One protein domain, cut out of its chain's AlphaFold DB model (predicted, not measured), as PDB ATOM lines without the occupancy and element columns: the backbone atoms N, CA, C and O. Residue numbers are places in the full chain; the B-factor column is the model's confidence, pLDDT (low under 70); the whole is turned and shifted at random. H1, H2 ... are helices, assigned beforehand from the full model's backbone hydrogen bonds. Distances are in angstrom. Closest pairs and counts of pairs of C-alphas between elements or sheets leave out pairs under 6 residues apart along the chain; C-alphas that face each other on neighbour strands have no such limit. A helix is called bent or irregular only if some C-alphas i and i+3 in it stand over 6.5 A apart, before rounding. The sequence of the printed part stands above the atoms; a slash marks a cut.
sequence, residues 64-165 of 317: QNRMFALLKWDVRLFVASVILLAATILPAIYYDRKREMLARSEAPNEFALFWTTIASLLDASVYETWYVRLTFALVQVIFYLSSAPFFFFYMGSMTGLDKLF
ATOM      1  N   GLN A  64       9.324 -31.342  37.156       50.78
ATOM      2  CA  GLN A  64       8.913 -30.479  38.269       50.78
ATOM      3  C   GLN A  64      10.042 -30.129  39.253       50.78
ATOM      4  O   GLN A  64       9.904 -29.154  39.986       50.78
ATOM      5  N   ASN A  65      11.170 -30.856  39.270       56.16
ATOM      6  CA  ASN A  65      12.247 -30.572  40.226       56.16
ATOM      7  C   ASN A  65      13.346 -29.699  39.607       56.16
ATOM      8  O   ASN A  65      14.155 -30.137  38.783       56.16
ATOM      9  N   ARG A  66      13.371 -28.444  40.056       58.28
ATOM     10  CA  ARG A  66      14.279 -27.388  39.600       58.28
ATOM     11  C   ARG A  66      15.739 -27.713  39.822       58.28
ATOM     12  O   ARG A  66      16.546 -27.451  38.939       58.28
ATOM     13  N   MET A  67      16.070 -28.335  40.948       59.53
ATOM     14  CA  MET A  67      17.447 -28.695  41.265       59.53
ATOM     15  C   MET A  67      17.991 -29.711  40.255       59.53
ATOM     16  O   MET A  67      19.102 -29.561  39.759       59.53
ATOM     17  N   PHE A  68      17.173 -30.688  39.852       63.38
ATOM     18  CA  PHE A  68      17.550 -31.642  38.807       63.38
ATOM     19  C   PHE A  68      17.624 -31.011  37.415       63.38
ATOM     20  O   PHE A  68      18.466 -31.413  36.613       63.38
ATOM     21  N   ALA A  69      16.752 -30.055  37.089       64.88
ATOM     22  CA  ALA A  69      16.821 -29.339  35.817       64.88
ATOM     23  C   ALA A  69      18.086 -28.468  35.724       64.88
ATOM     24  O   ALA A  69      18.767 -28.487  34.699       64.88
ATOM     25  N   LEU A  70      18.432 -27.780  36.812       65.56
ATOM     26  CA  LEU A  70      19.633 -26.959  36.927       65.56
ATOM     27  C   LEU A  70      20.911 -27.800  36.900       65.56
ATOM     28  O   LEU A  70      21.838 -27.467  36.174       65.56
ATOM     29  N   LEU A  71      20.939 -28.943  37.590       69.31
ATOM     30  CA  LEU A  71      22.079 -29.860  37.528       69.31
ATOM     31  C   LEU A  71      22.301 -30.394  36.103       69.31
ATOM     32  O   LEU A  71      23.429 -30.468  35.632       69.31
ATOM     33  N   LYS A  72      21.227 -30.727  35.370       73.75
ATOM     34  CA  LYS A  72      21.338 -31.130  33.954       73.75
ATOM     35  C   LYS A  72      21.864 -30.000  33.076       73.75
ATOM     36  O   LYS A  72      22.602 -30.271  32.134       73.75
ATOM     37  N   TRP A  73      21.438 -28.770  33.338       76.44
ATOM     38  CA  TRP A  73      21.915 -27.586  32.630       76.44
ATOM     39  C   TRP A  73      23.416 -27.381  32.852       76.44
ATOM     40  O   TRP A  73      24.161 -27.250  31.883       76.44
ATOM     41  N   ASP A  74      23.860 -27.470  34.103       73.88
ATOM     42  CA  ASP A  74      25.263 -27.316  34.482       73.88
ATOM     43  C   ASP A  74      26.147 -28.413  33.874       73.88
ATOM     44  O   ASP A  74      27.139 -28.125  33.210       73.88
ATOM     45  N   VAL A  75      25.715 -29.677  33.950       79.44
ATOM     46  CA  VAL A  75      26.419 -30.802  33.310       79.44
ATOM     47  C   VAL A  75      26.521 -30.617  31.792       79.44
ATOM     48  O   VAL A  75      27.560 -30.911  31.203       79.44
ATOM     49  N   ARG A  76      25.475 -30.108  31.129       80.50
ATOM     50  CA  ARG A  76      25.522 -29.834  29.681       80.50
ATOM     51  C   ARG A  76      26.511 -28.730  29.341       80.50
ATOM     52  O   ARG A  76      27.218 -28.860  28.348       80.50
ATOM     53  N   LEU A  77      26.567 -27.671  30.142       78.44
ATOM     54  CA  LEU A  77      27.497 -26.567  29.918       78.44
ATOM     55  C   LEU A  77      28.935 -26.950  30.251       78.44
ATOM     56  O   LEU A  77      29.837 -26.555  29.517       78.44
ATOM     57  N   PHE A  78      29.148 -27.799  31.255       77.50
ATOM     58  CA  PHE A  78      30.438 -28.430  31.503       77.50
ATOM     59  C   PHE A  78      30.898 -29.242  30.285       77.50
ATOM     60  O   PHE A  78      31.991 -29.022  29.773       77.50
ATOM     61  N   VAL A  79      30.043 -30.124  29.755       83.12
ATOM     62  CA  VAL A  79      30.373 -30.921  28.562       83.12
ATOM     63  C   VAL A  79      30.625 -30.028  27.344       83.12
ATOM     64  O   VAL A  79      31.611 -30.231  26.642       83.12
ATOM     65  N   ALA A  80      29.791 -29.011  27.108       82.31
ATOM     66  CA  ALA A  80      29.991 -28.058  26.017       82.31
ATOM     67  C   ALA A  80      31.320 -27.296  26.153       82.31
ATOM     68  O   ALA A  80      32.014 -27.095  25.162       82.31
ATOM     69  N   SER A  81      31.704 -26.937  27.380       78.69
ATOM     70  CA  SER A  81      32.974 -26.274  27.686       78.69
ATOM     71  C   SER A  81      34.176 -27.179  27.417       78.69
ATOM     72  O   SER A  81      35.150 -26.740  26.812       78.69
ATOM     73  N   VAL A  82      34.093 -28.458  27.799       81.06
ATOM     74  CA  VAL A  82      35.127 -29.461  27.491       81.06
ATOM     75  C   VAL A  82      35.254 -29.666  25.982       81.06
ATOM     76  O   VAL A  82      36.368 -29.726  25.468       81.06
ATOM     77  N   ILE A  83      34.133 -29.725  25.256       85.44
ATOM     78  CA  ILE A  83      34.132 -29.837  23.791       85.44
ATOM     79  C   ILE A  83      34.766 -28.597  23.157       85.44
ATOM     80  O   ILE A  83      35.600 -28.743  22.272       85.44
ATOM     81  N   LEU A  84      34.419 -27.390  23.615       81.69
ATOM     82  CA  LEU A  84      35.003 -26.140  23.119       81.69
ATOM     83  C   LEU A  84      36.520 -26.103  23.349       81.69
ATOM     84  O   LEU A  84      37.280 -25.728  22.457       81.69
ATOM     85  N   LEU A  85      36.968 -26.531  24.529       81.12
ATOM     86  CA  LEU A  85      38.382 -26.604  24.880       81.12
ATOM     87  C   LEU A  85      39.123 -27.618  23.996       81.12
ATOM     88  O   LEU A  85      40.163 -27.301  23.424       81.12
ATOM     89  N   ALA A  86      38.553 -28.810  23.806       82.50
ATOM     90  CA  ALA A  86      39.107 -29.819  22.909       82.50
ATOM     91  C   ALA A  86      39.151 -29.326  21.452       82.50
ATOM     92  O   ALA A  86      40.169 -29.486  20.786       82.50
ATOM     93  N   ALA A  87      38.088 -28.671  20.978       83.00
ATOM     94  CA  ALA A  87      37.970 -28.169  19.610       83.00
ATOM     95  C   ALA A  87      38.903 -26.988  19.298       83.00
ATOM     96  O   ALA A  87      39.140 -26.699  18.131       83.00
ATOM     97  N   THR A  88      39.434 -26.304  20.310       81.69
ATOM     98  CA  THR A  88      40.326 -25.147  20.125       81.69
ATOM     99  C   THR A  88      41.785 -25.495  20.404       81.69
ATOM    100  O   THR A  88      42.663 -25.090  19.647       81.69
ATOM    101  N   ILE A  89      42.059 -26.285  21.447       84.12
ATOM    102  CA  ILE A  89      43.425 -26.634  21.854       84.12
ATOM    103  C   ILE A  89      43.997 -27.768  20.996       84.12
ATOM    104  O   ILE A  89      45.134 -27.660  20.539       84.12
ATOM    105  N   LEU A  90      43.232 -28.839  20.736       85.12
ATOM    106  CA  LEU A  90      43.756 -29.993  19.989       85.12
ATOM    107  C   LEU A  90      44.185 -29.627  18.564       85.12
ATOM    108  O   LEU A  90      45.289 -30.018  18.186       85.12
ATOM    109  N   PRO A  91      43.398 -28.863  17.776       85.69
ATOM    110  CA  PRO A  91      43.834 -28.468  16.442       85.69
ATOM    111  C   PRO A  91      45.052 -27.549  16.483       85.69
ATOM    112  O   PRO A  91      45.965 -27.740  15.690       85.69
ATOM    113  N   ALA A  92      45.108 -26.597  17.421       83.06
ATOM    114  CA  ALA A  92      46.239 -25.677  17.538       83.06
ATOM    115  C   ALA A  92      47.559 -26.427  17.773       83.06
ATOM    116  O   ALA A  92      48.520 -26.218  17.039       83.06
ATOM    117  N   ILE A  93      47.576 -27.366  18.725       84.62
ATOM    118  CA  ILE A  93      48.755 -28.199  19.006       84.62
ATOM    119  C   ILE A  93      49.084 -29.109  17.817       84.62
ATOM    120  O   ILE A  93      50.249 -29.261  17.452       84.62
ATOM    121  N   TYR A  94      48.063 -29.715  17.203       85.88
ATOM    122  CA  TYR A  94      48.238 -30.593  16.049       85.88
ATOM    123  C   TYR A  94      48.887 -29.853  14.869       85.88
ATOM    124  O   TYR A  94      49.841 -30.357  14.275       85.88
ATOM    125  N   TYR A  95      48.416 -28.643  14.548       85.44
ATOM    126  CA  TYR A  95      48.973 -27.829  13.467       85.44
ATOM    127  C   TYR A  95      50.382 -27.329  13.775       85.44
ATOM    128  O   TYR A  95      51.228 -27.348  12.881       85.44
ATOM    129  N   ASP A  96      50.656 -26.935  15.019       84.56
ATOM    130  CA  ASP A  96      51.985 -26.476  15.423       84.56
ATOM    131  C   ASP A  96      53.017 -27.608  15.289       84.56
ATOM    132  O   ASP A  96      54.031 -27.466  14.605       84.56
ATOM    133  N   ARG A  97      52.690 -28.813  15.781       82.62
ATOM    134  CA  ARG A  97      53.544 -30.000  15.598       82.62
ATOM    135  C   ARG A  97      53.699 -30.411  14.140       82.62
ATOM    136  O   ARG A  97      54.795 -30.780  13.720       82.62
ATOM    137  N   LYS A  98      52.623 -30.351  13.351       85.19
ATOM    138  CA  LYS A  98      52.690 -30.637  11.911       85.19
ATOM    139  C   LYS A  98      53.650 -29.674  11.215       85.19
ATOM    140  O   LYS A  98      54.449 -30.107  10.386       85.19
ATOM    141  N   ARG A  99      53.614 -28.389  11.583       85.31
ATOM    142  CA  ARG A  99      54.528 -27.362  11.074       85.31
ATOM    143  C   ARG A  99      55.978 -27.645  11.470       85.31
ATOM    144  O   ARG A  99      56.852 -27.555  10.612       85.31
ATOM    145  N   GLU A 100      56.238 -28.040  12.716       85.06
ATOM    146  CA  GLU A 100      57.584 -28.415  13.175       85.06
ATOM    147  C   GLU A 100      58.157 -29.625  12.421       85.06
ATOM    148  O   GLU A 100      59.323 -29.602  12.023       85.06
ATOM    149  N   MET A 101      57.355 -30.669  12.189       82.25
ATOM    150  CA  MET A 101      57.795 -31.857  11.443       82.25
ATOM    151  C   MET A 101      58.095 -31.532   9.975       82.25
ATOM    152  O   MET A 101      59.120 -31.960   9.443       82.25
ATOM    153  N   LEU A 102      57.251 -30.711   9.340       84.69
ATOM    154  CA  LEU A 102      57.479 -30.242   7.971       84.69
ATOM    155  C   LEU A 102      58.743 -29.376   7.869       84.69
ATOM    156  O   LEU A 102      59.514 -29.538   6.927       84.69
ATOM    157  N   ALA A 103      59.008 -28.516   8.858       86.38
ATOM    158  CA  ALA A 103      60.235 -27.719   8.918       86.38
ATOM    159  C   ALA A 103      61.503 -28.583   9.071       86.38
ATOM    160  O   ALA A 103      62.577 -28.194   8.615       86.38
ATOM    161  N   ARG A 104      61.383 -29.774   9.671       85.81
ATOM    162  CA  ARG A 104      62.471 -30.763   9.794       85.81
ATOM    163  C   ARG A 104      62.594 -31.696   8.585       85.81
ATOM    164  O   ARG A 104      63.453 -32.571   8.592       85.81
ATOM    165  N   SER A 105      61.792 -31.498   7.534       82.12
ATOM    166  CA  SER A 105      61.710 -32.390   6.364       82.12
ATOM    167  C   SER A 105      61.306 -33.836   6.703       82.12
ATOM    168  O   SER A 105      61.643 -34.764   5.968       82.12
ATOM    169  N   GLU A 106      60.578 -34.051   7.801       80.12
ATOM    170  CA  GLU A 106      60.065 -35.372   8.175       80.12
ATOM    171  C   GLU A 106      58.682 -35.597   7.552       80.12
ATOM    172  O   GLU A 106      57.795 -34.748   7.652       80.12
ATOM    173  N   ALA A 107      58.468 -36.757   6.921       74.81
ATOM    174  CA  ALA A 107      57.141 -37.133   6.439       74.81
ATOM    175  C   ALA A 107      56.217 -37.389   7.648       74.81
ATOM    176  O   ALA A 107      56.499 -38.298   8.437       74.81
ATOM    177  N   PRO A 108      55.125 -36.622   7.825       71.81
ATOM    178  CA  PRO A 108      54.296 -36.751   9.013       71.81
ATOM    179  C   PRO A 108      53.522 -38.069   8.966       71.81
ATOM    180  O   PRO A 108      52.647 -38.280   8.126       71.81
ATOM    181  N   ASN A 109      53.826 -38.967   9.901       86.00
ATOM    182  CA  ASN A 109      52.953 -40.095  10.186       86.00
ATOM    183  C   ASN A 109      51.748 -39.576  10.980       86.00
ATOM    184  O   ASN A 109      51.860 -39.310  12.176       86.00
ATOM    185  N   GLU A 110      50.603 -39.449  10.314       83.00
ATOM    186  CA  GLU A 110      49.369 -38.889  10.883       83.00
ATOM    187  C   GLU A 110      48.913 -39.611  12.165       83.00
ATOM    188  O   GLU A 110      48.438 -38.979  13.110       83.00
ATOM    189  N   PHE A 111      49.135 -40.926  12.263       83.81
ATOM    190  CA  PHE A 111      48.805 -41.691  13.468       83.81
ATOM    191  C   PHE A 111      49.729 -41.345  14.646       83.81
ATOM    192  O   PHE A 111      49.271 -41.181  15.777       83.81
ATOM    193  N   ALA A 112      51.031 -41.191  14.388       81.75
ATOM    194  CA  ALA A 112      51.992 -40.777  15.409       81.75
ATOM    195  C   ALA A 112      51.775 -39.312  15.824       81.75
ATOM    196  O   ALA A 112      51.870 -38.976  17.005       81.75
ATOM    197  N   LEU A 113      51.425 -38.445  14.871       81.62
ATOM    198  CA  LEU A 113      51.116 -37.039  15.112       81.62
ATOM    199  C   LEU A 113      49.890 -36.883  16.024       81.62
ATOM    200  O   LEU A 113      49.927 -36.113  16.982       81.62
ATOM    201  N   PHE A 114      48.836 -37.673  15.799       82.88
ATOM    202  CA  PHE A 114      47.659 -37.699  16.670       82.88
ATOM    203  C   PHE A 114      48.021 -38.088  18.112       82.88
ATOM    204  O   PHE A 114      47.736 -37.342  19.047       82.88
ATOM    205  N   TRP A 115      48.711 -39.215  18.314       83.25
ATOM    206  CA  TRP A 115      49.063 -39.671  19.664       83.25
ATOM    207  C   TRP A 115      50.038 -38.746  20.385       83.25
ATOM    208  O   TRP A 115      49.915 -38.550  21.591       83.25
ATOM    209  N   THR A 116      50.980 -38.143  19.664       82.62
ATOM    210  CA  THR A 116      51.918 -37.185  20.255       82.62
ATOM    211  C   THR A 116      51.253 -35.852  20.605       82.62
ATOM    212  O   THR A 116      51.618 -35.242  21.610       82.62
ATOM    213  N   THR A 117      50.222 -35.446  19.858       83.50
ATOM    214  CA  THR A 117      49.339 -34.320  20.211       83.50
ATOM    215  C   THR A 117      48.581 -34.617  21.507       83.50
ATOM    216  O   THR A 117      48.612 -33.812  22.434       83.50
ATOM    217  N   ILE A 118      47.980 -35.805  21.639       83.62
ATOM    218  CA  ILE A 118      47.311 -36.214  22.887       83.62
ATOM    219  C   ILE A 118      48.305 -36.292  24.054       83.62
ATOM    220  O   ILE A 118      48.015 -35.794  25.138       83.62
ATOM    221  N   ALA A 119      49.496 -36.856  23.836       82.88
ATOM    222  CA  ALA A 119      50.530 -36.960  24.866       82.88
ATOM    223  C   ALA A 119      51.023 -35.585  25.345       82.88
ATOM    224  O   ALA A 119      51.310 -35.424  26.526       82.88
ATOM    225  N   SER A 120      51.073 -34.580  24.466       80.44
ATOM    226  CA  SER A 120      51.474 -33.222  24.853       80.44
ATOM    227  C   SER A 120      50.482 -32.507  25.769       80.44
ATOM    228  O   SER A 120      50.883 -31.593  26.477       80.44
ATOM    229  N   LEU A 121      49.227 -32.963  25.862       80.06
ATOM    230  CA  LEU A 121      48.297 -32.457  26.879       80.06
ATOM    231  C   LEU A 121      48.732 -32.808  28.312       80.06
ATOM    232  O   LEU A 121      48.230 -32.214  29.265       80.06
ATOM    233  N   LEU A 122      49.640 -33.774  28.477       83.12
ATOM    234  CA  LEU A 122      50.235 -34.117  29.769       83.12
ATOM    235  C   LEU A 122      51.444 -33.234  30.110       83.12
ATOM    236  O   LEU A 122      51.927 -33.288  31.238       83.12
ATOM    237  N   ASP A 123      51.934 -32.435  29.159       82.31
ATOM    238  CA  ASP A 123      53.043 -31.517  29.379       82.31
ATOM    239  C   ASP A 123      52.526 -30.175  29.920       82.31
ATOM    240  O   ASP A 123      51.668 -29.521  29.323       82.31
ATOM    241  N   ALA A 124      53.072 -29.754  31.061       77.94
ATOM    242  CA  ALA A 124      52.734 -28.492  31.707       77.94
ATOM    243  C   ALA A 124      53.053 -27.275  30.816       77.94
ATOM    244  O   ALA A 124      52.356 -26.263  30.897       77.94
ATOM    245  N   SER A 125      54.054 -27.387  29.934       81.50
ATOM    246  CA  SER A 125      54.506 -26.298  29.058       81.50
ATOM    247  C   SER A 125      53.420 -25.813  28.086       81.50
ATOM    248  O   SER A 125      53.308 -24.619  27.804       81.50
ATOM    249  N   VAL A 126      52.544 -26.715  27.637       79.50
ATOM    250  CA  VAL A 126      51.442 -26.403  26.714       79.50
ATOM    251  C   VAL A 126      50.452 -25.421  27.345       79.50
ATOM    252  O   VAL A 126      49.948 -24.524  26.668       79.50
ATOM    253  N   TYR A 127      50.230 -25.522  28.657       79.12
ATOM    254  CA  TYR A 127      49.326 -24.644  29.408       79.12
ATOM    255  C   TYR A 127      49.888 -23.232  29.627       79.12
ATOM    256  O   TYR A 127      49.156 -22.322  30.029       79.12
ATOM    257  N   GLU A 128      51.173 -23.011  29.342       81.31
ATOM    258  CA  GLU A 128      51.793 -21.689  29.424       81.31
ATOM    259  C   GLU A 128      51.621 -20.858  28.149       81.31
ATOM    260  O   GLU A 128      51.802 -19.637  28.181       81.31
ATOM    261  N   THR A 129      51.212 -21.488  27.046       81.56
ATOM    262  CA  THR A 129      51.011 -20.801  25.771       81.56
ATOM    263  C   THR A 129      49.850 -19.800  25.833       81.56
ATOM    264  O   THR A 129      48.820 -20.021  26.477       81.56
ATOM    265  N   TRP A 130      50.011 -18.658  25.155       82.94
ATOM    266  CA  TRP A 130      49.052 -17.549  25.224       82.94
ATOM    267  C   TRP A 130      47.654 -17.942  24.718       82.94
ATOM    268  O   TRP A 130      46.654 -17.501  25.283       82.94
ATOM    269  N   TYR A 131      47.581 -18.800  23.696       78.88
ATOM    270  CA  TYR A 131      46.320 -19.253  23.113       78.88
ATOM    271  C   TYR A 131      45.584 -20.224  24.044       78.88
ATOM    272  O   TYR A 131      44.374 -20.094  24.212       78.88
ATOM    273  N   VAL A 132      46.296 -21.126  24.734       81.31
ATOM    274  CA  VAL A 132      45.693 -21.997  25.755       81.31
ATOM    275  C   VAL A 132      45.173 -21.164  26.924       81.31
ATOM    276  O   VAL A 132      44.025 -21.339  27.330       81.31
ATOM    277  N   ARG A 133      45.955 -20.193  27.417       81.62
ATOM    278  CA  ARG A 133      45.525 -19.281  28.493       81.62
ATOM    279  C   ARG A 133      44.274 -18.480  28.124       81.62
ATOM    280  O   ARG A 133      43.376 -18.347  28.955       81.62
ATOM    281  N   LEU A 134      44.187 -17.984  26.889       83.19
ATOM    282  CA  LEU A 134      43.009 -17.267  26.394       83.19
ATOM    283  C   LEU A 134      41.777 -18.179  26.316       83.19
ATOM    284  O   LEU A 134      40.703 -17.798  26.781       83.19
ATOM    285  N   THR A 135      41.929 -19.394  25.783       80.44
ATOM    286  CA  THR A 135      40.849 -20.390  25.727       80.44
ATOM    287  C   THR A 135      40.349 -20.751  27.124       80.44
ATOM    288  O   THR A 135      39.139 -20.778  27.347       80.44
ATOM    289  N   PHE A 136      41.251 -20.967  28.087       81.12
ATOM    290  CA  PHE A 136      40.870 -21.206  29.480       81.12
ATOM    291  C   PHE A 136      40.113 -20.020  30.079       81.12
ATOM    292  O   PHE A 136      39.081 -20.234  30.710       81.12
ATOM    293  N   ALA A 137      40.561 -18.784  29.841       82.50
ATOM    294  CA  ALA A 137      39.866 -17.591  30.320       82.50
ATOM    295  C   ALA A 137      38.446 -17.470  29.731       82.50
ATOM    296  O   ALA A 137      37.496 -17.188  30.458       82.50
ATOM    297  N   LEU A 138      38.274 -17.743  28.433       81.25
ATOM    298  CA  LEU A 138      36.962 -17.733  27.775       81.25
ATOM    299  C   LEU A 138      36.038 -18.828  28.317       81.25
ATOM    300  O   LEU A 138      34.890 -18.549  28.659       81.25
ATOM    301  N   VAL A 139      36.542 -20.059  28.444       81.69
ATOM    302  CA  VAL A 139      35.795 -21.180  29.032       81.69
ATOM    303  C   VAL A 139      35.394 -20.867  30.470       81.69
ATOM    304  O   VAL A 139      34.254 -21.106  30.855       81.69
ATOM    305  N   GLN A 140      36.294 -20.271  31.250       79.88
ATOM    306  CA  GLN A 140      36.025 -19.874  32.625       79.88
ATOM    307  C   GLN A 140      34.922 -18.807  32.704       79.88
ATOM    308  O   GLN A 140      34.033 -18.918  33.543       79.88
ATOM    309  N   VAL A 141      34.913 -17.816  31.808       81.00
ATOM    310  CA  VAL A 141      33.830 -16.818  31.722       81.00
ATOM    311  C   VAL A 141      32.497 -17.471  31.348       81.00
ATOM    312  O   VAL A 141      31.482 -17.182  31.980       81.00
ATOM    313  N   ILE A 142      32.489 -18.385  30.373       78.69
ATOM    314  CA  ILE A 142      31.286 -19.137  29.982       78.69
ATOM    315  C   ILE A 142      30.778 -19.991  31.148       78.69
ATOM    316  O   ILE A 142      29.574 -20.044  31.378       78.69
ATOM    317  N   PHE A 143      31.678 -20.606  31.915       76.44
ATOM    318  CA  PHE A 143      31.339 -21.408  33.087       76.44
ATOM    319  C   PHE A 143      30.831 -20.548  34.260       76.44
ATOM    320  O   PHE A 143      29.886 -20.900  34.964       76.44
ATOM    321  N   TYR A 144      31.376 -19.349  34.458       74.94
ATOM    322  CA  TYR A 144      30.794 -18.414  35.421       74.94
ATOM    323  C   TYR A 144      29.405 -17.945  34.980       74.94
ATOM    324  O   TYR A 144      28.479 -17.912  35.791       74.94
ATOM    325  N   LEU A 145      29.207 -17.672  33.689       75.75
ATOM    326  CA  LEU A 145      27.894 -17.339  33.134       75.75
ATOM    327  C   LEU A 145      26.917 -18.526  33.186       75.75
ATOM    328  O   LEU A 145      25.725 -18.311  33.404       75.75
ATOM    329  N   SER A 146      27.389 -19.773  33.072       73.75
ATOM    330  CA  SER A 146      26.551 -20.971  33.230       73.75
ATOM    331  C   SER A 146      26.024 -21.134  34.646       73.75
ATOM    332  O   SER A 146      24.935 -21.681  34.826       73.75
ATOM    333  N   SER A 147      26.768 -20.620  35.630       68.38
ATOM    334  CA  SER A 147      26.360 -20.580  37.033       68.38
ATOM    335  C   SER A 147      25.416 -19.415  37.368       68.38
ATOM    336  O   SER A 147      24.739 -19.451  38.395       68.38
ATOM    337  N   ALA A 148      25.292 -18.404  36.496       69.00
ATOM    338  CA  ALA A 148      24.428 -17.239  36.723       69.00
ATOM    339  C   ALA A 148      22.959 -17.593  37.046       69.00
ATOM    340  O   ALA A 148      22.406 -16.992  37.967       69.00
ATOM    341  N   PRO A 149      22.319 -18.598  36.409       64.06
ATOM    342  CA  PRO A 149      20.997 -19.078  36.811       64.06
ATOM    343  C   PRO A 149      20.926 -19.479  38.290       64.06
ATOM    344  O   PRO A 149      19.944 -19.160  38.950       64.06
ATOM    345  N   PHE A 150      21.968 -20.114  38.839       64.88
ATOM    346  CA  PHE A 150      22.025 -20.484  40.259       64.88
ATOM    347  C   PHE A 150      22.164 -19.261  41.165       64.88
ATOM    348  O   PHE A 150      21.527 -19.211  42.215       64.88
ATOM    349  N   PHE A 151      22.932 -18.250  40.746       63.78
ATOM    350  CA  PHE A 151      23.022 -16.977  41.464       63.78
ATOM    351  C   PHE A 151      21.675 -16.249  41.521       63.78
ATOM    352  O   PHE A 151      21.347 -15.695  42.566       63.78
ATOM    353  N   PHE A 152      20.861 -16.304  40.462       62.16
ATOM    354  CA  PHE A 152      19.504 -15.748  40.491       62.16
ATOM    355  C   PHE A 152      18.580 -16.476  41.478       62.16
ATOM    356  O   PHE A 152      17.757 -15.824  42.111       62.16
ATOM    357  N   PHE A 153      18.735 -17.792  41.663       57.75
ATOM    358  CA  PHE A 153      17.999 -18.528  42.700       57.75
ATOM    359  C   PHE A 153      18.521 -18.231  44.111       57.75
ATOM    360  O   PHE A 153      17.731 -18.093  45.039       57.75
ATOM    361  N   TYR A 154      19.839 -18.102  44.284       57.88
ATOM    362  CA  TYR A 154      20.447 -17.844  45.591       57.88
ATOM    363  C   TYR A 154      20.217 -16.402  46.074       57.88
ATOM    364  O   TYR A 154      19.967 -16.168  47.252       57.88
ATOM    365  N   MET A 155      20.241 -15.428  45.157       55.66
ATOM    366  CA  MET A 155      19.922 -14.021  45.431       55.66
ATOM    367  C   MET A 155      18.436 -13.673  45.221       55.66
ATOM    368  O   MET A 155      18.075 -12.495  45.291       55.66
ATOM    369  N   GLY A 156      17.566 -14.662  44.973       46.41
ATOM    370  CA  GLY A 156      16.146 -14.482  44.627       46.41
ATOM    371  C   GLY A 156      15.353 -13.606  45.605       46.41
ATOM    372  O   GLY A 156      14.476 -12.850  45.182       46.41
ATOM    373  N   SER A 157      15.772 -13.565  46.876       52.38
ATOM    374  CA  SER A 157      15.214 -12.667  47.895       52.38
ATOM    375  C   SER A 157      15.335 -11.171  47.554       52.38
ATOM    376  O   SER A 157      14.559 -10.383  48.091       52.38
ATOM    377  N   MET A 158      16.292 -10.750  46.717       50.94
ATOM    378  CA  MET A 158      16.606  -9.329  46.490       50.94
ATOM    379  C   MET A 158      16.049  -8.744  45.186       50.94
ATOM    380  O   MET A 158      15.896  -7.529  45.093       50.94
ATOM    381  N   THR A 159      15.740  -9.558  44.172       54.53
ATOM    382  CA  THR A 159      15.437  -9.051  42.813       54.53
ATOM    383  C   THR A 159      14.001  -9.274  42.343       54.53
ATOM    384  O   THR A 159      13.668  -8.916  41.217       54.53
ATOM    385  N   GLY A 160      13.115  -9.843  43.171       52.47
ATOM    386  CA  GLY A 160      11.691 -10.012  42.830       52.47
ATOM    387  C   GLY A 160      11.413 -10.979  41.664       52.47
ATOM    388  O   GLY A 160      10.251 -11.256  41.364       52.47
ATOM    389  N   LEU A 161      12.467 -11.536  41.055       50.53
ATOM    390  CA  LEU A 161      12.434 -12.598  40.048       50.53
ATOM    391  C   LEU A 161      11.954 -13.934  40.624       50.53
ATOM    392  O   LEU A 161      11.500 -14.783  39.858       50.53
ATOM    393  N   ASP A 162      11.936 -14.073  41.956       50.34
ATOM    394  CA  ASP A 162      11.213 -15.142  42.647       50.34
ATOM    395  C   ASP A 162       9.783 -15.263  42.116       50.34
ATOM    396  O   ASP A 162       9.321 -16.372  41.891       50.34
ATOM    397  N   LYS A 163       9.113 -14.149  41.775       46.38
ATOM    398  CA  LYS A 163       7.741 -14.175  41.246       46.38
ATOM    399  C   LYS A 163       7.609 -14.829  39.864       46.38
ATOM    400  O   LYS A 163       6.580 -15.434  39.569       46.38
ATOM    401  N   LEU A 164       8.641 -14.750  39.017       46.31
ATOM    402  CA  LEU A 164       8.663 -15.451  37.723       46.31
ATOM    403  C   LEU A 164       8.865 -16.962  37.913       46.31
ATOM    404  O   LEU A 164       8.403 -17.770  37.109       46.31
ATOM    405  N   PHE A 165       9.511 -17.334  39.019       44.50
ATOM    406  CA  PHE A 165       9.747 -18.703  39.439       44.50
ATOM    407  C   PHE A 165       8.885 -19.098  40.660       44.50
ATOM    408  O   PHE A 165       9.189 -20.072  41.324       44.50
TER     409      PHE A 165
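Overview. This is residues 64 to 165 of the 317 residues of the protein "Hypothetical protein" of Haptolina ericina (UniProt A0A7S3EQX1). Two long helices, H1 and H4, lie side by side in opposite directions and make a long rod, with H1 running on past the beginning of H4. Beyond the last residue of H1 the backbone folds back through the short helices H2 and H3, H2 packing on H1, while the small H5 and residues 160 to 165 lie at the opposite tip of the rod. The printed part has 102 residues with five named helices, in the order H1, H2, H3, H4, H5, and no named strand; the class is all helix. It is extended, with a radius of gyration of the C-alphas of 20.1 A, and spans 67 by 27 by 19 A.

Arrangement. H1, residues 66 to 103, and H4, residues 130 to 154, touch, with the C-alphas of Ser 81 and Val 139 the closest at 6.0 A. They run opposite ways at a shallow tilt of 4 degrees. H4 has a kink of 34 degrees near residue 148 and is only just irregular: C-alphas 146 and 149 are 6.9 A apart. H1 touches H2, residues 110 to 120, with residues 90 to 98 alone; the closest C-alphas are those of Tyr 94 and Thr 117, 5.7 A apart. These two run opposite ways at a steep tilt of 61 degrees. H3, residues 124 to 128, is close to H2 but not clearly touching, the closest C-alphas being those of Ser 120 and Val 126 at 7.1 A. H3 is also close to H4 but not clearly touching, with the C-alphas of Tyr 127 and Arg 133 closest at 6.6 A. H1 and H3 are only just apart, their closest C-alphas 8.4 A from each other, and H2 and H4 are apart. H5, residues 156 to 159, and H4 meet only through their link. In H2 every O i to N i+4 pair is within hydrogen-bond range, against 32 of 34 in H1, 19 of 21 in H4 and 0 of 1 in H3, where 2 of 2 O i to N i+3 pairs are; H5 is too short for an O i to N i+4 pair.

Along the chain. H1 begins at C-alpha 66 (14.279, -27.388, 39.600) and ends at C-alpha 103 (60.235, -27.719, 8.918), 55.3 A away. It is neither bent nor irregular, but only just: C-alphas 87 and 90 are 6.1 A apart. H4 measures 35.1 A from Trp 130 to Tyr 154, which has its C-alpha at (20.447, -17.844, 45.591). H2 measures 15.2 A, H3 7.2 A and H5 5.8 A from first to last C-alpha.

Size, cuts and confidence. The two C-alphas farthest apart are those of Ser 105 and Lys 163, at 66.8 A. The printed part has no cut. The links from H2 to H3, H3 to H4 and H4 to H5 are tight, and the six-residue link from H1 to H2 is short. The mean pLDDT of the printed part is 75.0, with residues 64 to 71 and 147 to 165 under 70.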